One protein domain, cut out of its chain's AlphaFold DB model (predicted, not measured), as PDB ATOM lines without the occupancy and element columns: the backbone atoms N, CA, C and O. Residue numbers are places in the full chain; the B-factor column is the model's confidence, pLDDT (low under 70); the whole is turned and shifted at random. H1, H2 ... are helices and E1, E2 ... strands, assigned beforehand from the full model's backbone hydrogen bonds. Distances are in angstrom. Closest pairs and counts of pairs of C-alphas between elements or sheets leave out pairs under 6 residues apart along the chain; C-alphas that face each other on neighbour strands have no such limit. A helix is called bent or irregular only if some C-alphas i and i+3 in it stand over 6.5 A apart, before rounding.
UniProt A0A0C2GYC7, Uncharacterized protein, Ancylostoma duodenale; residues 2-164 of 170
ATOM      1  N   ILE A   2     183.153 106.426  93.856       97.62
ATOM      2  CA  ILE A   2     183.048 106.865  95.274       97.62
ATOM      3  C   ILE A   2     182.357 105.812  96.147       97.62
ATOM      4  O   ILE A   2     182.893 105.423  97.177       97.62
ATOM      5  N   ALA A   3     181.200 105.301  95.715       97.88
ATOM      6  CA  ALA A   3     180.489 104.249  96.442       97.88
ATOM      7  C   ALA A   3     181.341 102.979  96.639       97.88
ATOM      8  O   ALA A   3     181.273 102.352  97.695       97.88
ATOM      9  N   ASP A   4     182.170 102.626  95.654       97.88
ATOM     10  CA  ASP A   4     183.046 101.453  95.729       97.88
ATOM     11  C   ASP A   4     184.160 101.669  96.754       97.88
ATOM     12  O   ASP A   4     184.430 100.789  97.563       97.88
ATOM     13  N   LEU A   5     184.764 102.861  96.773       98.38
ATOM     14  CA  LEU A   5     185.819 103.210  97.724       98.38
ATOM     15  C   LEU A   5     185.285 103.391  99.148       98.38
ATOM     16  O   LEU A   5     185.941 102.954 100.091       98.38
ATOM     17  N   LYS A   6     184.060 103.911  99.318       98.38
ATOM     18  CA  LYS A   6     183.364 103.872 100.615       98.38
ATOM     19  C   LYS A   6     183.162 102.427 101.081       98.38
ATOM     20  O   LYS A   6     183.449 102.129 102.230       98.38
ATOM     21  N   ARG A   7     182.751 101.505 100.204       98.56
ATOM     22  CA  ARG A   7     182.610 100.080 100.565       98.56
ATOM     23  C   ARG A   7     183.949  99.431 100.930       98.56
ATOM     24  O   ARG A   7     184.001  98.593 101.824       98.56
ATOM     25  N   SER A   8     185.037  99.803 100.256       98.25
ATOM     26  CA  SER A   8     186.378  99.345 100.634       98.25
ATOM     27  C   SER A   8     186.771  99.863 102.020       98.25
ATOM     28  O   SER A   8     187.226  99.077 102.844       98.25
ATOM     29  N   MET A   9     186.530 101.146 102.311       98.06
ATOM     30  CA  MET A   9     186.776 101.721 103.638       98.06
ATOM     31  C   MET A   9     185.918 101.060 104.724       98.06
ATOM     32  O   MET A   9     186.411 100.775 105.806       98.06
ATOM     33  N   GLU A  10     184.655 100.753 104.431       98.44
ATOM     34  CA  GLU A  10     183.767 100.023 105.342       98.44
ATOM     35  C   GLU A  10     184.367  98.672 105.755       98.44
ATOM     36  O   GLU A  10     184.403  98.353 106.941       98.44
ATOM     37  N   ARG A  11     184.903  97.905 104.795       98.50
ATOM     38  CA  ARG A  11     185.588  96.635 105.082       98.50
ATOM     39  C   ARG A  11     186.821  96.838 105.955       98.50
ATOM     40  O   ARG A  11     186.958  96.143 106.955       98.50
ATOM     41  N   LEU A  12     187.657  97.829 105.637       97.88
ATOM     42  CA  LEU A  12     188.835  98.164 106.447       97.88
ATOM     43  C   LEU A  12     188.446  98.522 107.888       97.88
ATOM     44  O   LEU A  12     189.082  98.066 108.835       97.88
ATOM     45  N   LEU A  13     187.368  99.289 108.064       97.00
ATOM     46  CA  LEU A  13     186.841  99.624 109.384       97.00
ATOM     47  C   LEU A  13     186.297  98.396 110.119       97.00
ATOM     48  O   LEU A  13     186.407  98.352 111.337       97.00
ATOM     49  N   ILE A  14     185.716  97.408 109.433       98.00
ATOM     50  CA  ILE A  14     185.226  96.158 110.047       98.00
ATOM     51  C   ILE A  14     186.379  95.227 110.444       98.00
ATOM     52  O   ILE A  14     186.296  94.568 111.476       98.00
ATOM     53  N   GLU A  15     187.445  95.184 109.651       97.62
ATOM     54  CA  GLU A  15     188.567  94.253 109.830       97.62
ATOM     55  C   GLU A  15     189.649  94.772 110.790       97.62
ATOM     56  O   GLU A  15     190.446  93.985 111.290       97.62
ATOM     57  N   ALA A  16     189.676  96.077 111.080       95.50
ATOM     58  CA  ALA A  16     190.655  96.684 111.981       95.50
ATOM     59  C   ALA A  16     190.568  96.114 113.410       95.50
ATOM     60  O   ALA A  16     189.592  96.346 114.121       95.50
ATOM     61  N   ASP A  17     191.597  95.402 113.850       96.50
ATOM     62  CA  ASP A  17     191.686  94.716 115.147       96.50
ATOM     63  C   ASP A  17     192.002  95.647 116.329       96.50
ATOM     64  O   ASP A  17     191.675  95.340 117.473       96.50
ATOM     65  N   TRP A  18     192.593  96.808 116.053       94.44
ATOM     66  CA  TRP A  18     192.967  97.811 117.050       94.44
ATOM     67  C   TRP A  18     191.795  98.680 117.545       94.44
ATOM     68  O   TRP A  18     191.951  99.398 118.532       94.44
ATOM     69  N   MET A  19     190.631  98.637 116.882       93.25
ATOM     70  CA  MET A  19     189.431  99.386 117.283       93.25
ATOM     71  C   MET A  19     188.477  98.537 118.127       93.25
ATOM     72  O   MET A  19     188.075  97.445 117.720       93.25
ATOM     73  N   ASP A  20     188.016  99.090 119.250       93.31
ATOM     74  CA  ASP A  20     186.879  98.530 119.983       93.31
ATOM     75  C   ASP A  20     185.555  98.681 119.201       93.31
ATOM     76  O   ASP A  20     185.437  99.473 118.259       93.31
ATOM     77  N   ASP A  21     184.529  97.935 119.615       94.56
ATOM     78  CA  ASP A  21     183.232  97.888 118.928       94.56
ATOM     79  C   ASP A  21     182.482  99.230 118.908       94.56
ATOM     80  O   ASP A  21     181.785  99.540 117.933       94.56
ATOM     81  N   ASN A  22     182.625 100.058 119.948       91.88
ATOM     82  CA  ASN A  22     181.968 101.366 120.001       91.88
ATOM     83  C   ASN A  22     182.622 102.327 119.008       91.88
ATOM     84  O   ASN A  22     181.919 102.990 118.235       91.88
ATOM     85  N   THR A  23     183.954 102.363 118.996       91.50
ATOM     86  CA  THR A  23     184.756 103.157 118.062       91.50
ATOM     87  C   THR A  23     184.464 102.737 116.621       91.50
ATOM     88  O   THR A  23     184.153 103.583 115.777       91.50
ATOM     89  N   ARG A  24     184.421 101.427 116.353       94.50
ATOM     90  CA  ARG A  24     184.057 100.865 115.046       94.50
ATOM     91  C   ARG A  24     182.656 101.289 114.602       94.50
ATOM     92  O   ARG A  24     182.476 101.765 113.480       94.50
ATOM     93  N   SER A  25     181.658 101.172 115.480       94.62
ATOM     94  CA  SER A  25     180.276 101.578 115.179       94.62
ATOM     95  C   SER A  25     180.170 103.071 114.852       94.62
ATOM     96  O   SER A  25     179.455 103.461 113.925       94.62
ATOM     97  N   ALA A  26     180.893 103.920 115.588       92.62
ATOM     98  CA  ALA A  26     180.937 105.356 115.332       92.62
ATOM     99  C   ALA A  26     181.606 105.678 113.985       92.62
ATOM    100  O   ALA A  26     181.069 106.480 113.214       92.62
ATOM    101  N   ALA A  27     182.721 105.016 113.668       94.88
ATOM    102  CA  ALA A  27     183.441 105.189 112.409       94.88
ATOM    103  C   ALA A  27     182.591 104.791 111.189       94.88
ATOM    104  O   ALA A  27     182.551 105.527 110.197       94.88
ATOM    105  N   LEU A  28     181.851 103.680 111.285       96.44
ATOM    106  CA  LEU A  28     180.924 103.216 110.246       96.44
ATOM    107  C   LEU A  28     179.761 104.194 110.033       96.44
ATOM    108  O   LEU A  28     179.463 104.559 108.898       96.44
ATOM    109  N   LYS A  29     179.157 104.708 111.114       95.69
ATOM    110  CA  LYS A  29     178.113 105.749 111.022       95.69
ATOM    111  C   LYS A  29     178.640 107.043 110.399       95.69
ATOM    112  O   LYS A  29     177.912 107.714 109.667       95.69
ATOM    113  N   LYS A  30     179.895 107.415 110.682       94.88
ATOM    114  CA  LYS A  30     180.544 108.565 110.035       94.88
ATOM    115  C   LYS A  30     180.716 108.328 108.534       94.88
ATOM    116  O   LYS A  30     180.382 109.221 107.755       94.88
ATOM    117  N   LEU A  31     181.153 107.130 108.137       96.69
ATOM    118  CA  LEU A  31     181.319 106.754 106.731       96.69
ATOM    119  C   LEU A  31     179.988 106.804 105.986       96.69
ATOM    120  O   LEU A  31     179.895 107.394 104.912       96.69
ATOM    121  N   GLU A  32     178.947 106.211 106.568       96.19
ATOM    122  CA  GLU A  32     177.593 106.188 106.014       96.19
ATOM    123  C   GLU A  32     177.115 107.612 105.704       96.19
ATOM    124  O   GLU A  32     176.703 107.904 104.580       96.19
ATOM    125  N   ARG A  33     177.290 108.524 106.667       94.88
ATOM    126  CA  ARG A  33     176.886 109.934 106.575       94.88
ATOM    127  C   ARG A  33     177.810 110.811 105.734       94.88
ATOM    128  O   ARG A  33     177.483 111.978 105.547       94.88
ATOM    129  N   MET A  34     178.946 110.296 105.264       95.62
ATOM    130  CA  MET A  34     179.888 111.081 104.468       95.62
ATOM    131  C   MET A  34     179.263 111.465 103.122       95.62
ATOM    132  O   MET A  34     178.979 110.587 102.294       95.62
ATOM    133  N   GLY A  35     179.041 112.764 102.931       95.25
ATOM    134  CA  GLY A  35     178.511 113.345 101.700       95.25
ATOM    135  C   GLY A  35     179.587 113.519 100.630       95.25
ATOM    136  O   GLY A  35     180.772 113.287 100.870       95.25
ATOM    137  N   HIS A  36     179.173 113.919  99.430       95.94
ATOM    138  CA  HIS A  36     180.101 114.256  98.357       95.94
ATOM    139  C   HIS A  36     179.573 115.393  97.483       95.94
ATOM    140  O   HIS A  36     178.368 115.523  97.277       95.94
ATOM    141  N   LYS A  37     180.500 116.178  96.938       96.44
ATOM    142  CA  LYS A  37     180.267 117.279  95.997       96.44
ATOM    143  C   LYS A  37     181.183 117.085  94.792       96.44
ATOM    144  O   LYS A  37     182.382 116.903  94.966       96.44
ATOM    145  N   ILE A  38     180.626 117.056  93.582       96.69
ATOM    146  CA  ILE A  38     181.356 116.694  92.354       96.69
ATOM    147  C   ILE A  38     181.089 117.742  91.280       96.69
ATOM    148  O   ILE A  38     179.941 118.097  91.031       96.69
ATOM    149  N   GLY A  39     182.144 118.242  90.645       96.12
ATOM    150  CA  GLY A  39     182.048 119.272  89.623       96.12
ATOM    151  C   GLY A  39     181.849 120.659  90.228       96.12
ATOM    152  O   GLY A  39     182.815 121.339  90.575       96.12
ATOM    153  N   PHE A  40     180.599 121.099  90.316       95.56
ATOM    154  CA  PHE A  40     180.249 122.459  90.713       95.56
ATOM    155  C   PHE A  40     178.854 122.528  91.352       95.56
ATOM    156  O   PHE A  40     178.042 121.633  91.117       95.56
ATOM    157  N   PRO A  41     178.544 123.565  92.155       93.38
ATOM    158  CA  PRO A  41     177.197 123.755  92.679       93.38
ATOM    159  C   PRO A  41     176.230 124.217  91.588       93.38
ATOM    160  O   PRO A  41     176.561 125.103  90.799       93.38
ATOM    161  N   ASP A  42     174.989 123.728  91.640       91.88
ATOM    162  CA  ASP A  42     173.904 124.132  90.733       91.88
ATOM    163  C   ASP A  42     173.647 125.648  90.729       91.88
ATOM    164  O   ASP A  42     173.146 126.193  89.747       91.88
ATOM    165  N   THR A  43     174.034 126.364  91.791       90.06
ATOM    166  CA  THR A  43     173.947 127.831  91.853       90.06
ATOM    167  C   THR A  43     174.730 128.520  90.738       90.06
ATOM    168  O   THR A  43     174.319 129.599  90.319       90.06
ATOM    169  N   LEU A  44     175.789 127.901  90.196       92.62
ATOM    170  CA  LEU A  44     176.520 128.440  89.042       92.62
ATOM    171  C   LEU A  44     175.714 128.414  87.736       92.62
ATOM    172  O   LEU A  44     176.069 129.127  86.801       92.62
ATOM    173  N   LEU A  45     174.629 127.638  87.666       93.69
ATOM    174  CA  LEU A  45     173.719 127.623  86.517       93.69
ATOM    175  C   LEU A  45     172.697 128.772  86.561       93.69
ATOM    176  O   LEU A  45     171.950 128.964  85.604       93.69
ATOM    177  N   ASN A  46     172.646 129.533  87.660       95.12
ATOM    178  CA  ASN A  46     171.711 130.634  87.853       95.12
ATOM    179  C   ASN A  46     172.463 131.965  87.959       95.12
ATOM    180  O   ASN A  46     173.029 132.302  88.999       95.12
ATOM    181  N   GLU A  47     172.411 132.757  86.889       95.06
ATOM    182  CA  GLU A  47     173.092 134.052  86.810       95.06
ATOM    183  C   GLU A  47     172.684 135.010  87.938       95.06
ATOM    184  O   GLU A  47     173.545 135.627  88.563       95.06
ATOM    185  N   SER A  48     171.394 135.100  88.273       95.12
ATOM    186  CA  SER A  48     170.929 135.952  89.374       95.12
ATOM    187  C   SER A  48     171.529 135.533  90.716       95.12
ATOM    188  O   SER A  48     171.911 136.392  91.509       95.12
ATOM    189  N   ALA A  49     171.647 134.227  90.968       92.19
ATOM    190  CA  ALA A  49     172.257 133.712  92.190       92.19
ATOM    191  C   ALA A  49     173.765 134.010  92.243       92.19
ATOM    192  O   ALA A  49     174.269 134.409  93.292       92.19
ATOM    193  N   VAL A  50     174.468 133.874  91.114       92.62
ATOM    194  CA  VAL A  50     175.901 134.202  90.995       92.62
ATOM    195  C   VAL A  50     176.155 135.697  91.185       92.62
ATOM    196  O   VAL A  50     177.147 136.076  91.807       92.62
ATOM    197  N   MET A  51     175.267 136.551  90.673       94.50
ATOM    198  CA  MET A  51     175.438 138.005  90.706       94.50
ATOM    199  C   MET A  51     174.981 138.653  92.016       94.50
ATOM    200  O   MET A  51     175.473 139.732  92.347       94.50
ATOM    201  N   ALA A  52     174.099 138.011  92.790       93.38
ATOM    202  CA  ALA A  52     173.554 138.565  94.033       93.38
ATOM    203  C   ALA A  52     174.623 139.059  95.040       93.38
ATOM    204  O   ALA A  52     174.477 140.173  95.549       93.38
ATOM    205  N   PRO A  53     175.737 138.341  95.302       92.75
ATOM    206  CA  PRO A  53     176.790 138.833  96.197       92.75
ATOM    207  C   PRO A  53     177.472 140.123  95.713       92.75
ATOM    208  O   PRO A  53     178.047 140.859  96.516       92.75
ATOM    209  N   TYR A  54     177.403 140.410  94.411       95.44
ATOM    210  CA  TYR A  54     178.036 141.558  93.762       95.44
ATOM    211  C   TYR A  54     177.071 142.730  93.537       95.44
ATOM    212  O   TYR A  54     177.418 143.688  92.842       95.44
ATOM    213  N   GLU A  55     175.877 142.699  94.132       94.38
ATOM    214  CA  GLU A  55     174.916 143.794  94.019       94.38
ATOM    215  C   GLU A  55     175.538 145.135  94.464       94.38
ATOM    216  O   GLU A  55     176.113 145.280  95.556       94.38
ATOM    217  N   GLY A  56     175.447 146.127  93.571       93.19
ATOM    218  CA  GLY A  56     176.003 147.468  93.761       93.19
ATOM    219  C   GLY A  56     177.513 147.600  93.523       93.19
ATOM    220  O   GLY A  56     178.052 148.682  93.754       93.19
ATOM    221  N   VAL A  57     178.214 146.551  93.073       96.38
ATOM    222  CA  VAL A  57     179.629 146.643  92.671       96.38
ATOM    223  C   VAL A  57     179.736 147.297  91.292       96.38
ATOM    224  O   VAL A  57     179.145 146.821  90.326       96.38
ATOM    225  N   GLN A  58     180.524 148.369  91.183       95.44
ATOM    226  CA  GLN A  58     180.759 149.074  89.920       95.44
ATOM    227  C   GLN A  58     182.238 149.016  89.546       95.44
ATOM    228  O   GLN A  58     183.078 149.692  90.138       95.44
ATOM    229  N   MET A  59     182.563 148.204  88.545       96.31
ATOM    230  CA  MET A  59     183.938 148.034  88.079       96.31
ATOM    231  C   MET A  59     184.308 149.129  87.075       96.31
ATOM    232  O   MET A  59     183.526 149.454  86.184       96.31
ATOM    233  N   GLY A  60     185.514 149.686  87.200       96.50
ATOM    234  CA  GLY A  60     186.051 150.677  86.268       96.50
ATOM    235  C   GLY A  60     187.363 150.233  85.624       96.50
ATOM    236  O   GLY A  60     188.218 149.630  86.278       96.50
ATOM    237  N   ASN A  61     187.559 150.575  84.350       96.62
ATOM    238  CA  ASN A  61     188.842 150.375  83.669       96.62
ATOM    239  C   ASN A  61     189.937 151.229  84.325       96.62
ATOM    240  O   ASN A  61     189.677 152.355  84.745       96.62
ATOM    241  N   ASN A  62     191.162 150.703  84.415       96.25
ATOM    242  CA  ASN A  62     192.322 151.360  85.042       96.25
ATOM    243  C   ASN A  62     192.136 151.752  86.526       96.25
ATOM    244  O   ASN A  62     192.890 152.568  87.047       96.25
ATOM    245  N   ARG A  63     191.169 151.149  87.235       97.25
ATOM    246  CA  ARG A  63     190.889 151.399  88.663       97.25
ATOM    247  C   ARG A  63     191.112 150.160  89.526       97.25
ATOM    248  O   ARG A  63     190.259 149.786  90.325       97.25
ATOM    249  N   TYR A  64     192.257 149.497  89.356       97.19
ATOM    250  CA  TYR A  64     192.534 148.204  89.998       97.19
ATOM    251  C   TYR A  64     192.307 148.217  91.518       97.19
ATOM    252  O   TYR A  64     191.612 147.347  92.039       97.19
ATOM    253  N   PHE A  65     192.842 149.220  92.222       97.88
ATOM    254  CA  PHE A  65     192.706 149.310  93.678       97.88
ATOM    255  C   PHE A  65     191.244 149.472  94.117       97.88
ATOM    256  O   PHE A  65     190.777 148.736  94.985       97.88
ATOM    257  N   ASP A  66     190.502 150.382  93.480       98.00
ATOM    258  CA  ASP A  66     189.089 150.606  93.800       98.00
ATOM    259  C   ASP A  66     188.242 149.369  93.498       98.00
ATOM    260  O   ASP A  66     187.384 148.993  94.296       98.00
ATOM    261  N   ASN A  67     188.499 148.706  92.368       98.12
ATOM    262  CA  ASN A  67     187.840 147.460  91.986       98.12
ATOM    263  C   ASN A  67     188.087 146.367  93.036       98.12
ATOM    264  O   ASN A  67     187.145 145.743  93.525       98.12
ATOM    265  N   ALA A  68     189.346 146.172  93.438       97.88
ATOM    266  CA  ALA A  68     189.710 145.197  94.458       97.88
ATOM    267  C   ALA A  68     189.039 145.508  95.806       97.88
ATOM    268  O   ALA A  68     188.493 144.609  96.448       97.88
ATOM    269  N   LEU A  69     189.021 146.779  96.222       97.69
ATOM    270  CA  LEU A  69     188.379 147.204  97.464       97.69
ATOM    271  C   LEU A  69     186.860 146.976  97.435       97.69
ATOM    272  O   LEU A  69     186.289 146.526  98.430       97.69
ATOM    273  N   GLN A  70     186.201 147.249  96.306       97.69
ATOM    274  CA  GLN A  70     184.772 146.985  96.134       97.69
ATOM    275  C   GLN A  70     184.449 145.491  96.219       97.69
ATOM    276  O   GLN A  70     183.551 145.112  96.970       97.69
ATOM    277  N   LEU A  71     185.221 144.638  95.539       97.25
ATOM    278  CA  LEU A  71     185.053 143.184  95.608       97.25
ATOM    279  C   LEU A  71     185.288 142.649  97.028       97.25
ATOM    280  O   LEU A  71     184.522 141.816  97.510       97.25
ATOM    281  N   LYS A  72     186.294 143.164  97.747       97.19
ATOM    282  CA  LYS A  72     186.528 142.794  99.154       97.19
ATOM    283  C   LYS A  72     185.360 143.197 100.056       97.19
ATOM    284  O   LYS A  72     184.953 142.404 100.900       97.19
ATOM    285  N   ARG A  73     184.788 144.392  99.869       96.94
ATOM    286  CA  ARG A  73     183.594 144.834 100.611       96.94
ATOM    287  C   ARG A  73     182.382 143.948 100.323       96.94
ATOM    288  O   ARG A  73     181.666 143.606 101.259       96.94
ATOM    289  N   ALA A  74     182.173 143.569  99.062       97.19
ATOM    290  CA  ALA A  74     181.107 142.654  98.660       97.19
ATOM    291  C   ALA A  74     181.265 141.276  99.327       97.19
ATOM    292  O   ALA A  74     180.331 140.799  99.967       97.19
ATOM    293  N   ALA A  75     182.472 140.699  99.301       95.06
ATOM    294  CA  ALA A  75     182.761 139.418  99.949       95.06
ATOM    295  C   ALA A  75     182.515 139.449 101.468       95.06
ATOM    296  O   ALA A  75     181.894 138.545 102.021       95.06
ATOM    297  N   VAL A  76     182.954 140.511 102.155       96.12
ATOM    298  CA  VAL A  76     182.696 140.674 103.597       96.12
ATOM    299  C   VAL A  76     181.197 140.804 103.876       96.12
ATOM    300  O   VAL A  76     180.696 140.188 104.815       96.12
ATOM    301  N   ARG A  77     180.465 141.572 103.060       96.06
ATOM    302  CA  ARG A  77     179.008 141.719 103.190       96.06
ATOM    303  C   ARG A  77     178.296 140.375 103.037       96.06
ATOM    304  O   ARG A  77     177.431 140.077 103.856       96.06
ATOM    305  N   ASP A  78     178.670 139.575 102.038       93.00
ATOM    306  CA  ASP A  78     178.092 138.247 101.813       93.00
ATOM    307  C   ASP A  78     178.288 137.329 103.029       93.00
ATOM    308  O   ASP A  78     177.311 136.810 103.573       93.00
ATOM    309  N   VAL A  79     179.528 137.207 103.520       91.81
ATOM    310  CA  VAL A  79     179.850 136.377 104.693       91.81
ATOM    311  C   VAL A  79     179.068 136.839 105.926       91.81
ATOM    312  O   VAL A  79     178.442 136.029 106.611       91.81
ATOM    313  N   LEU A  80     179.030 138.149 106.194       95.00
ATOM    314  CA  LEU A  80     178.289 138.691 107.339       95.00
ATOM    315  C   LEU A  80     176.771 138.499 107.201       95.00
ATOM    316  O   LEU A  80     176.092 138.304 108.210       95.00
ATOM    317  N   SER A  81     176.231 138.482 105.978       93.06
ATOM    318  CA  SER A  81     174.805 138.221 105.730       93.06
ATOM    319  C   SER A  81     174.367 136.807 106.140       93.06
ATOM    320  O   SER A  81     173.170 136.551 106.326       93.06
ATOM    321  N   ARG A  82     175.327 135.885 106.286       91.19
ATOM    322  CA  ARG A  82     175.116 134.483 106.665       91.19
ATOM    323  C   ARG A  82     175.337 134.210 108.151       91.19
ATOM    324  O   ARG A  82     174.934 133.157 108.623       91.19
ATOM    325  N   LEU A  83     175.856 135.173 108.919       93.25
ATOM    326  CA  LEU A  83     176.252 134.994 110.326       93.25
ATOM    327  C   LEU A  83     175.151 134.420 111.240       93.25
ATOM    328  O   LEU A  83     175.448 133.696 112.184       93.25
ATOM    329  N   ARG A  84     173.881 134.760 110.992       95.06
ATOM    330  CA  ARG A  84     172.728 134.296 111.792       95.06
ATOM    331  C   ARG A  84     171.853 133.277 111.061       95.06
ATOM    332  O   ARG A  84     170.718 133.043 111.468       95.06
ATOM    333  N   LYS A  85     172.348 132.721 109.959       91.81
ATOM    334  CA  LYS A  85     171.652 131.710 109.163       91.81
ATOM    335  C   LYS A  85     172.265 130.339 109.455       91.81
ATOM    336  O   LYS A  85     173.456 130.263 109.757       91.81
ATOM    337  N   PRO A  86     171.479 129.253 109.386       89.12
ATOM    338  CA  PRO A  86     172.053 127.918 109.439       89.12
ATOM    339  C   PRO A  86     173.015 127.710 108.254       89.12
ATOM    340  O   PRO A  86     172.787 128.291 107.188       89.12
ATOM    341  N   PRO A  87     174.060 126.875 108.409       85.12
ATOM    342  CA  PRO A  87     174.918 126.489 107.296       85.12
ATOM    343  C   PRO A  87     174.096 125.887 106.154       85.12
ATOM    344  O   PRO A  87     173.208 125.063 106.389       85.12
ATOM    345  N   SER A  88     174.396 126.291 104.921       84.69
ATOM    346  CA  SER A  88     173.779 125.685 103.744       84.69
ATOM    347  C   SER A  88     174.493 124.384 103.404       84.69
ATOM    348  O   SER A  88     175.720 124.351 103.319       84.69
ATOM    349  N   LYS A  89     173.730 123.317 103.152       82.31
ATOM    350  CA  LYS A  89     174.294 122.065 102.626       82.31
ATOM    351  C   LYS A  89     174.831 122.234 101.205       82.31
ATOM    352  O   LYS A  89     175.764 121.536 100.822       82.31
ATOM    353  N   ASP A  90     174.312 123.211 100.470       84.38
ATOM    354  CA  ASP A  90     174.689 123.476  99.081       84.38
ATOM    355  C   ASP A  90     175.930 124.375  98.967       84.38
ATOM    356  O   ASP A  90     176.392 124.654  97.863       84.38
ATOM    357  N   GLU A  91     176.490 124.851 100.087       85.75
ATOM    358  CA  GLU A  91     177.689 125.692 100.077       85.75
ATOM    359  C   GLU A  91     178.950 124.862  99.815       85.75
ATOM    360  O   GLU A  91     179.172 123.822 100.433       85.75
ATOM    361  N   TRP A  92     179.803 125.330  98.906       91.31
ATOM    362  CA  TRP A  92     181.079 124.689  98.602       91.31
ATOM    363  C   TRP A  92     182.206 125.417  99.323       91.31
ATOM    364  O   TRP A  92     182.382 126.622  99.157       91.31
ATOM    365  N   ALA A  93     182.997 124.669 100.092       86.12
ATOM    366  CA  ALA A  93     184.159 125.200 100.802       86.12
ATOM    367  C   ALA A  93     185.407 125.344  99.907       86.12
ATOM    368  O   ALA A  93     186.465 125.735 100.392       86.12
ATOM    369  N   SER A  94     185.293 125.036  98.611       90.00
ATOM    370  CA  SER A  94     186.392 125.065  97.646       90.00
ATOM    371  C   SER A  94     186.013 125.813  96.361       90.00
ATOM    372  O   SER A  94     184.859 125.759  95.925       90.00
ATOM    373  N   PRO A  95     186.977 126.459  95.683       89.50
ATOM    374  CA  PRO A  95     186.768 126.973  94.336       89.50
ATOM    375  C   PRO A  95     186.499 125.837  93.339       89.50
ATOM    376  O   PRO A  95     187.199 124.830  93.337       89.50
ATOM    377  N   VAL A  96     185.548 126.031  92.422       91.50
ATOM    378  CA  VAL A  96     185.236 125.062  91.345       91.50
ATOM    379  C   VAL A  96     186.395 124.882  90.353       91.50
ATOM    380  O   VAL A  96     186.545 123.830  89.734       91.50
ATOM    381  N   ILE A  97     187.229 125.912  90.216       94.62
ATOM    382  CA  ILE A  97     188.393 125.935  89.320       94.62
ATOM    383  C   ILE A  97     189.664 125.357  89.958       94.62
ATOM    384  O   ILE A  97     190.722 125.389  89.333       94.62
ATOM    385  N   ALA A  98     189.594 124.874  91.201       95.81
ATOM    386  CA  ALA A  98     190.741 124.256  91.851       95.81
ATOM    387  C   ALA A  98     191.046 122.895  91.208       95.81
ATOM    388  O   ALA A  98     190.167 122.041  91.095       95.81
ATOM    389  N   VAL A  99     192.299 122.689  90.802       96.19
ATOM    390  CA  VAL A  99     192.808 121.372  90.387       96.19
ATOM    391  C   VAL A  99     193.271 120.642  91.646       96.19
ATOM    392  O   VAL A  99     194.464 120.492  91.884       96.19
ATOM    393  N   ASP A 100     192.311 120.300  92.502       96.44
ATOM    394  CA  ASP A 100     192.545 119.736  93.832       96.44
ATOM    395  C   ASP A 100     191.319 118.932  94.307       96.44
ATOM    396  O   ASP A 100     190.296 118.919  93.620       96.44
ATOM    397  N   ALA A 101     191.406 118.267  95.456       97.19
ATOM    398  CA  ALA A 101     190.287 117.627  96.143       97.19
ATOM    399  C   ALA A 101     190.326 117.969  97.641       97.19
ATOM    400  O   ALA A 101     191.347 118.416  98.152       97.19
ATOM    401  N   PHE A 102     189.185 117.859  98.328       96.75
ATOM    402  CA  PHE A 102     189.092 118.311  99.719       96.75
ATOM    403  C   PHE A 102     188.166 117.452 100.573       96.75
ATOM    404  O   PHE A 102     187.050 117.134 100.158       96.75
ATOM    405  N   HIS A 103     188.552 117.232 101.825       95.81
ATOM    406  CA  HIS A 103     187.666 116.788 102.887       95.81
ATOM    407  C   HIS A 103     187.181 117.996 103.692       95.81
ATOM    408  O   HIS A 103     187.931 118.657 104.413       95.81
ATOM    409  N   TYR A 104     185.888 118.286 103.606       93.38
ATOM    410  CA  TYR A 104     185.247 119.320 104.401       93.38
ATOM    411  C   TYR A 104     184.753 118.748 105.732       93.38
ATOM    412  O   TYR A 104     183.627 118.258 105.849       93.38
ATOM    413  N   PHE A 105     185.599 118.855 106.758       90.00
ATOM    414  CA  PHE A 105     185.374 118.260 108.080       90.00
ATOM    415  C   PHE A 105     184.039 118.651 108.729       90.00
ATOM    416  O   PHE A 105     183.322 117.801 109.247       90.00
ATOM    417  N   THR A 106     183.672 119.937 108.670       85.12
ATOM    418  CA  THR A 106     182.436 120.456 109.282       85.12
ATOM    419  C   THR A 106     181.178 119.832 108.679       85.12
ATOM    420  O   THR A 106     180.210 119.598 109.404       85.12
ATOM    421  N   GLY A 107     181.181 119.572 107.368       88.12
ATOM    422  CA  GLY A 107     180.073 118.924 106.667       88.12
ATOM    423  C   GLY A 107     180.178 117.399 106.627       88.12
ATOM    424  O   GLY A 107     179.179 116.752 106.324       88.12
ATOM    425  N   ASN A 108     181.349 116.830 106.947       93.50
ATOM    426  CA  ASN A 108     181.705 115.438 106.660       93.50
ATOM    427  C   ASN A 108     181.466 115.116 105.172       93.50
ATOM    428  O   ASN A 108     180.693 114.220 104.826       93.50
ATOM    429  N   GLU A 109     182.080 115.898 104.285       94.69
ATOM    430  CA  GLU A 109     181.885 115.807 102.833       94.69
ATOM    431  C   GLU A 109     183.222 115.763 102.102       94.69
ATOM    432  O   GLU A 109     184.126 116.522 102.435       94.69
ATOM    433  N   ILE A 110     183.322 114.938 101.062       97.25
ATOM    434  CA  ILE A 110     184.445 114.986 100.116       97.25
ATOM    435  C   ILE A 110     184.063 115.831  98.895       97.25
ATOM    436  O   ILE A 110     182.950 115.718  98.376       97.25
ATOM    437  N   ILE A 111     184.961 116.689  98.424       97.56
ATOM    438  CA  ILE A 111     184.693 117.667  97.369       97.56
ATOM    439  C   ILE A 111     185.694 117.478  96.231       97.56
ATOM    440  O   ILE A 111     186.901 117.565  96.436       97.56
ATOM    441  N   PHE A 112     185.173 117.267  95.023       97.88
ATOM    442  CA  PHE A 112     185.926 117.117  93.779       97.88
ATOM    443  C   PHE A 112     185.480 118.193  92.781       97.88
ATOM    444  O   PHE A 112     184.529 117.964  92.030       97.88
ATOM    445  N   PRO A 113     186.113 119.379  92.781       97.50
ATOM    446  CA  PRO A 113     185.858 120.443  91.813       97.50
ATOM    447  C   PRO A 113     185.976 119.982  90.356       97.50
ATOM    448  O   PRO A 113     186.746 119.087  90.028       97.50
ATOM    449  N   ALA A 114     185.266 120.633  89.437       96.19
ATOM    450  CA  ALA A 114     185.277 120.262  88.021       96.19
ATOM    451  C   ALA A 114     186.691 120.266  87.417       96.19
ATOM    452  O   ALA A 114     187.003 119.425  86.578       96.19
ATOM    453  N   ALA A 115     187.562 121.171  87.873       96.31
ATOM    454  CA  ALA A 115     188.907 121.311  87.333       96.31
ATOM    455  C   ALA A 115     189.874 120.169  87.702       96.31
ATOM    456  O   ALA A 115     190.875 120.019  87.005       96.31
ATOM    457  N   ILE A 116     189.607 119.328  88.714       97.31
ATOM    458  CA  ILE A 116     190.392 118.090  88.910       97.31
ATOM    459  C   ILE A 116     189.877 116.933  88.041       97.31
ATOM    460  O   ILE A 116     190.596 115.973  87.799       97.31
ATOM    461  N   LEU A 117     188.649 117.006  87.520       96.38
ATOM    462  CA  LEU A 117     187.999 115.920  86.776       96.38
ATOM    463  C   LEU A 117     188.366 115.931  85.284       96.38
ATOM    464  O   LEU A 117     187.506 115.881  84.409       96.38
ATOM    465  N   GLN A 118     189.662 116.003  85.003       96.19
ATOM    466  CA  GLN A 118     190.232 116.011  83.657       96.19
ATOM    467  C   GLN A 118     191.517 115.181  83.616       96.19
ATOM    468  O   GLN A 118     192.036 114.769  84.654       96.19
ATOM    469  N   PHE A 119     192.061 114.947  82.423       95.19
ATOM    470  CA  PHE A 119     193.356 114.287  82.273       95.19
ATOM    471  C   PHE A 119     194.456 115.034  83.065       95.19
ATOM    472  O   PHE A 119     194.510 116.262  82.998       95.19
ATOM    473  N   PRO A 120     195.357 114.331  83.781       94.25
ATOM    474  CA  PRO A 120     195.495 112.871  83.879       94.25
ATOM    475  C   PRO A 120     194.665 112.227  84.999       94.25
ATOM    476  O   PRO A 120     194.704 111.011  85.161       94.25
ATOM    477  N   MET A 121     193.937 113.021  85.781       97.00
ATOM    478  CA  MET A 121     193.234 112.549  86.970       97.00
ATOM    479  C   MET A 121     191.998 111.715  86.627       97.00
ATOM    480  O   MET A 121     191.782 110.665  87.231       97.00
ATOM    481  N   PHE A 122     191.210 112.144  85.641       97.25
ATOM    482  CA  PHE A 122     190.025 111.423  85.188       97.25
ATOM    483  C   PHE A 122     189.885 111.472  83.667       97.25
ATOM    484  O   PHE A 122     189.921 112.541  83.058       97.25
ATOM    485  N   VAL A 123     189.703 110.299  83.060       97.25
ATOM    486  CA  VAL A 123     189.455 110.127  81.625       97.25
ATOM    487  C   VAL A 123     188.243 109.202  81.463       97.25
ATOM    488  O   VAL A 123     188.379 108.004  81.728       97.25
ATOM    489  N   PRO A 124     187.060 109.710  81.068       94.19
ATOM    490  CA  PRO A 124     185.826 108.919  81.027       94.19
ATOM    491  C   PRO A 124     185.928 107.635  80.192       94.19
ATOM    492  O   PRO A 124     185.365 106.609  80.565       94.19
ATOM    493  N   GLU A 125     186.676 107.681  79.092       95.62
ATOM    494  CA  GLU A 125     186.824 106.584  78.133       95.62
ATOM    495  C   GLU A 125     187.983 105.628  78.470       95.62
ATOM    496  O   GLU A 125     188.160 104.608  77.802       95.62
ATOM    497  N   ALA A 126     188.796 105.937  79.486       95.50
ATOM    498  CA  ALA A 126     189.905 105.078  79.877       95.50
ATOM    499  C   ALA A 126     189.412 103.816  80.609       95.50
ATOM    500  O   ALA A 126     188.388 103.847  81.299       95.50
ATOM    501  N   PRO A 127     190.167 102.701  80.543       96.81
ATOM    502  CA  PRO A 127     189.890 101.535  81.370       96.81
ATOM    503  C   PRO A 127     189.790 101.907  82.852       96.81
ATOM    504  O   PRO A 127     190.591 102.698  83.354       96.81
ATOM    505  N   PHE A 128     188.851 101.293  83.580       95.38
ATOM    506  CA  PHE A 128     188.566 101.666  84.970       95.38
ATOM    507  C   PHE A 128     189.810 101.708  85.864       95.38
ATOM    508  O   PHE A 128     189.924 102.620  86.677       95.38
ATOM    509  N   TYR A 129     190.757 100.776  85.698       96.44
ATOM    510  CA  TYR A 129     191.977 100.725  86.511       96.44
ATOM    511  C   TYR A 129     192.826 102.005  86.414       96.44
ATOM    512  O   TYR A 129     193.480 102.356  87.390       96.44
ATOM    513  N   VAL A 130     192.785 102.727  85.284       97.19
ATOM    514  CA  VAL A 130     193.479 104.015  85.119       97.19
ATOM    515  C   VAL A 130     192.847 105.059  86.033       97.19
ATOM    516  O   VAL A 130     193.537 105.686  86.831       97.19
ATOM    517  N   ASN A 131     191.519 105.187  85.984       97.88
ATOM    518  CA  ASN A 131     190.792 106.133  86.828       97.88
ATOM    519  C   ASN A 131     190.859 105.744  88.315       97.88
ATOM    520  O   ASN A 131     190.965 106.623  89.160       97.88
ATOM    521  N   TYR A 132     190.850 104.449  88.657       97.88
ATOM    522  CA  TYR A 132     191.049 104.003  90.043       97.88
ATOM    523  C   TYR A 132     192.455 104.331  90.563       97.88
ATOM    524  O   TYR A 132     192.586 104.692  91.729       97.88
ATOM    525  N   ALA A 133     193.491 104.231  89.724       96.62
ATOM    526  CA  ALA A 133     194.859 104.584  90.106       96.62
ATOM    527  C   ALA A 133     195.067 106.102  90.247       96.62
ATOM    528  O   ALA A 133     195.872 106.528  91.069       96.62
ATOM    529  N   ALA A 134     194.345 106.903  89.459       96.88
ATOM    530  CA  ALA A 134     194.422 108.358  89.480       96.88
ATOM    531  C   ALA A 134     193.378 108.966  90.437       96.88
ATOM    532  O   ALA A 134     193.608 109.015  91.645       96.88
ATOM    533  N   ILE A 135     192.211 109.398  89.944       98.06
ATOM    534  CA  ILE A 135     191.186 110.017  90.803       98.06
ATOM    535  C   ILE A 135     190.699 109.093  91.929       98.06
ATOM    536  O   ILE A 135     190.326 109.576  92.992       98.06
ATOM    537  N   GLY A 136     190.739 107.770  91.745       98.06
ATOM    538  CA  GLY A 136     190.398 106.813  92.797       98.06
ATOM    539  C   GLY A 136     191.329 106.889  94.010       98.06
ATOM    540  O   GLY A 136     190.845 106.783  95.136       98.06
ATOM    541  N   LEU A 137     192.624 107.160  93.810       97.38
ATOM    542  CA  LEU A 137     193.557 107.436  94.906       97.38
ATOM    543  C   LEU A 137     193.142 108.706  95.651       97.38
ATOM    544  O   LEU A 137     193.066 108.681  96.876       97.38
ATOM    545  N   GLY A 138     192.808 109.776  94.923       97.88
ATOM    546  CA  GLY A 138     192.307 111.022  95.514       97.88
ATOM    547  C   GLY A 138     191.021 110.812  96.318       97.88
ATOM    548  O   GLY A 138     190.916 111.255  97.453       97.88
ATOM    549  N   ILE A 139     190.063 110.041  95.795       98.50
ATOM    550  CA  ILE A 139     188.845 109.674  96.534       98.50
ATOM    551  C   ILE A 139     189.178 108.904  97.814       98.50
ATOM    552  O   ILE A 139     188.599 109.192  98.858       98.50
ATOM    553  N   GLY A 140     190.100 107.940  97.755       98.31
ATOM    554  CA  GLY A 140     190.566 107.228  98.943       98.31
ATOM    555  C   GLY A 140     191.190 108.171  99.974       98.31
ATOM    556  O   GLY A 140     190.808 108.125 101.139       98.31
ATOM    557  N   HIS A 141     192.076 109.064  99.529       98.19
ATOM    558  CA  HIS A 141     192.732 110.084 100.349       98.19
ATOM    559  C   HIS A 141     191.717 110.972 101.084       98.19
ATOM    560  O   HIS A 141     191.745 111.043 102.313       98.19
ATOM    561  N   GLU A 142     190.745 111.544 100.364       98.12
ATOM    562  CA  GLU A 142     189.720 112.400 100.976       98.12
ATOM    563  C   GLU A 142     188.769 111.634 101.906       98.12
ATOM    564  O   GLU A 142     188.267 112.190 102.881       98.12
ATOM    565  N   ILE A 143     188.500 110.349 101.649       98.31
ATOM    566  CA  ILE A 143     187.742 109.515 102.595       98.31
ATOM    567  C   ILE A 143     188.557 109.306 103.879       98.31
ATOM    568  O   ILE A 143     187.999 109.410 104.975       98.31
ATOM    569  N   THR A 144     189.861 109.038 103.763       97.56
ATOM    570  CA  THR A 144     190.759 108.811 104.904       97.56
ATOM    571  C   THR A 144     190.937 110.057 105.769       97.56
ATOM    572  O   THR A 144     190.983 109.909 106.987       97.56
ATOM    573  N   HIS A 145     190.911 111.267 105.200       97.12
ATOM    574  CA  HIS A 145     190.861 112.514 105.978       97.12
ATOM    575  C   HIS A 145     189.668 112.579 106.946       97.12
ATOM    576  O   HIS A 145     189.731 113.240 107.973       97.12
ATOM    577  N   GLY A 146     188.596 111.814 106.715       94.88
ATOM    578  CA  GLY A 146     187.522 111.658 107.701       94.88
ATOM    579  C   GLY A 146     187.951 110.973 109.009       94.88
ATOM    580  O   GLY A 146     187.181 110.977 109.970       94.88
ATOM    581  N   TYR A 147     189.145 110.388 109.070       94.50
ATOM    582  CA  TYR A 147     189.619 109.534 110.163       94.50
ATOM    583  C   TYR A 147     191.064 109.813 110.582       94.50
ATOM    584  O   TYR A 147     191.566 109.111 111.458       94.50
ATOM    585  N   ASP A 148     191.730 110.787 109.964       92.19
ATOM    586  CA  ASP A 148     193.067 111.211 110.377       92.19
ATOM    587  C   ASP A 148     193.032 111.960 111.721       92.19
ATOM    588  O   ASP A 148     192.002 112.015 112.398       92.19
ATOM    589  N   ASP A 149     194.163 112.536 112.119       88.88
ATOM    590  CA  ASP A 149     194.320 113.261 113.377       88.88
ATOM    591  C   ASP A 149     193.363 114.449 113.532       88.88
ATOM    592  O   ASP A 149     193.054 114.819 114.657       88.88
ATOM    593  N   LEU A 150     192.840 115.034 112.453       85.50
ATOM    594  CA  LEU A 150     191.813 116.080 112.522       85.50
ATOM    595  C   LEU A 150     190.409 115.491 112.352       85.50
ATOM    596  O   LEU A 150     189.467 115.832 113.078       85.50
ATOM    597  N   GLY A 151     190.266 114.567 111.409       86.94
ATOM    598  CA  GLY A 151     189.048 113.858 111.074       86.94
ATOM    599  C   GLY A 151     188.470 113.092 112.251       86.94
ATOM    600  O   GLY A 151     187.266 113.174 112.492       86.94
ATOM    601  N   SER A 152     189.289 112.403 113.039       85.62
ATOM    602  CA  SER A 152     188.820 111.575 114.153       85.62
ATOM    603  C   SER A 152     188.082 112.373 115.230       85.62
ATOM    604  O   SER A 152     187.143 111.858 115.838       85.62
ATOM    605  N   TYR A 153     188.452 113.641 115.442       81.88
ATOM    606  CA  TYR A 153     187.793 114.516 116.418       81.88
ATOM    607  C   TYR A 153     186.514 115.165 115.890       81.88
ATOM    608  O   TYR A 153     185.753 115.736 116.672       81.88
ATOM    609  N   THR A 154     186.251 115.092 114.583       72.62
ATOM    610  CA  THR A 154     185.057 115.691 113.982       72.62
ATOM    611  C   THR A 154     183.945 114.648 113.864       72.62
ATOM    612  O   THR A 154     183.999 113.745 113.025       72.62
ATOM    613  N   PRO A 155     182.906 114.702 114.712       65.62
ATOM    614  CA  PRO A 155     181.772 113.810 114.579       65.62
ATOM    615  C   PRO A 155     180.973 114.137 113.314       65.62
ATOM    616  O   PRO A 155     180.993 115.256 112.812       65.62
ATOM    617  N   SER A 156     180.165 113.173 112.862       59.53
ATOM    618  CA  SER A 156     179.256 113.332 111.709       59.53
ATOM    619  C   SER A 156     178.252 114.496 111.817       59.53
ATOM    620  O   SER A 156     177.574 114.816 110.845       59.53
ATOM    621  N   SER A 157     178.115 115.108 112.997       53.50
ATOM    622  CA  SER A 157     177.451 116.393 113.205       53.50
ATOM    623  C   SER A 157     177.993 117.068 114.467       53.50
ATOM    624  O   SER A 157     178.198 116.411 115.486       53.50
ATOM    625  N   TRP A 158     178.158 118.395 114.443       50.62
ATOM    626  CA  TRP A 158     178.595 119.194 115.604       50.62
ATOM    627  C   TRP A 158     177.746 118.976 116.870       50.62
ATOM    628  O   TRP A 158     178.244 119.088 117.987       50.62
ATOM    629  N   LEU A 159     176.475 118.591 116.705       43.66
ATOM    630  CA  LEU A 159     175.580 118.207 117.801       43.66
ATOM    631  C   LEU A 159     176.103 117.015 118.617       43.66
ATOM    632  O   LEU A 159     175.869 116.964 119.819       43.66
ATOM    633  N   ALA A 160     176.832 116.077 118.011       48.94
ATOM    634  CA  ALA A 160     177.374 114.926 118.728       48.94
ATOM    635  C   ALA A 160     178.597 115.272 119.605       48.94
ATOM    636  O   ALA A 160     178.803 114.614 120.619       48.94
ATOM    637  N   LEU A 161     179.353 116.330 119.273       41.56
ATOM    638  CA  LEU A 161     180.470 116.843 120.089       41.56
ATOM    639  C   LEU A 161     179.964 117.529 121.368       41.56
ATOM    640  O   LEU A 161     180.523 117.338 122.443       41.56
ATOM    641  N   LEU A 162     178.869 118.291 121.272       40.62
ATOM    642  CA  LEU A 162     178.268 118.988 122.418       40.62
ATOM    643  C   LEU A 162     177.562 118.045 123.404       40.62
ATOM    644  O   LEU A 162     177.379 118.397 124.566       40.62
ATOM    645  N   LEU A 163     177.163 116.853 122.952       40.81
ATOM    646  CA  LEU A 163     176.410 115.885 123.753       40.81
ATOM    647  C   LEU A 163     177.281 114.789 124.382       40.81
ATOM    648  O   LEU A 163     176.759 113.991 125.159       40.81
ATOM    649  N   ASN A 164     178.585 114.739 124.087       41.34
ATOM    650  CA  ASN A 164     179.470 113.728 124.660       41.34
ATOM    651  C   ASN A 164     180.857 114.296 125.031       41.34
ATOM    652  O   ASN A 164     181.810 114.140 124.272       41.34
TER     653      ASN A 164
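Overview. This is residues 2 to 164 of the 170 residues of an uncharacterized protein of Ancylostoma duodenale (UniProt A0A0C2GYC7). Look for a flat, loose model with two helical ends and a small three-stranded sheet between them. At one end the hairpin of H1 and H2 packs through H1 on H7, which covers one face of the sheet; at the other, H5 meets the short H4 nearly at a right angle, with H3 leading into H4. The printed part has 163 residues with eight named helices and three named strands, in the order H1 H2 E1 H3 H4 H5 E2 E3 H6 H7 H8. The sheet, in the order E1 E3 E2, is mixed, and the class is mostly helix. The radius of gyration of the C-alphas is 19.7 A and the spans are 63 by 47 by 25 A.

Arrangement. Start at H1, residues 2 to 15, which forms a helical hairpin with H2, residues 21 to 32: they touch, closest at C-alphas Leu 13 and Arg 24, 6.4 A, at a shallow tilt of 1 degree, opposite ways. Next find E1, residues 35 to 39, an edge strand parallel to E3, residues 109 to 113, at 5 degrees, with N 37 and O 110 within hydrogen-bond range at 2.9 A. H3, residues 42 to 45, and H4, residues 47 to 54, touch only at the corner, and only just, with 3 pairs of C-alphas within 8 A; the closest are Leu 44 and Val 50, 6.1 A. H5, residues 64 to 82, touches H4 with residues 71 to 78 alone, about perpendicular at 76 degrees, closest at C-alphas Pro 53 and Asp 78, 5.8 A. E2, residues 102 to 104, forms an antiparallel hairpin with E3, with N 104 and O 109 2.8 A apart. H6, residues 128 to 133, and H7, residues 135 to 144, meet only through their link. H7 is on the sheet, making two layers, a helix on one face of a sheet, at a height of 9.1 A; it runs along the strands, at 20 degrees to E3 on the local plane. H7 touches H1 at a steep tilt of 45 degrees, the same way, closest at C-alphas Leu 5 and Gly 140, 6.3 A. With H1 and H2 the one shallow pair of 3, the helix packing is only just mostly crossed. H8, residues 158 to 162, touches no helix. Every O i to N i+4 pair is within hydrogen-bond range in H1, H2, H5, H6, H7 and H8; in H4 it is 2 of 4, and H3 is too short for such a pair.

Along the chain. Find C-alpha 2 at (183.048, 106.865, 95.274); from there H1 runs 20.0 A. H2 runs 16.4 A, E1 13.9 A and E3 12.6 A. H4 is irregular, with C-alphas 50 and 53 7.0 A apart. H5 starts at C-alpha 64, (192.534, 148.204, 89.998), and runs 27.7 A; H7 runs 14.2 A. H8 ends at C-alpha 162, (178.268, 118.988, 122.418).

Size, cuts and confidence. The two C-alphas farthest apart, Asp 17 and Asn 62, are 64.2 A apart. The printed part has no cut. The long links are H5 to E2, E3 to H6 and H7 to H8. Residues 45 to 51, of which 47 to 51 belong to H4, and residues 60 to 65 stand free. The mean pLDDT of the printed part is 91.8; residues 155 to 164 are under 70.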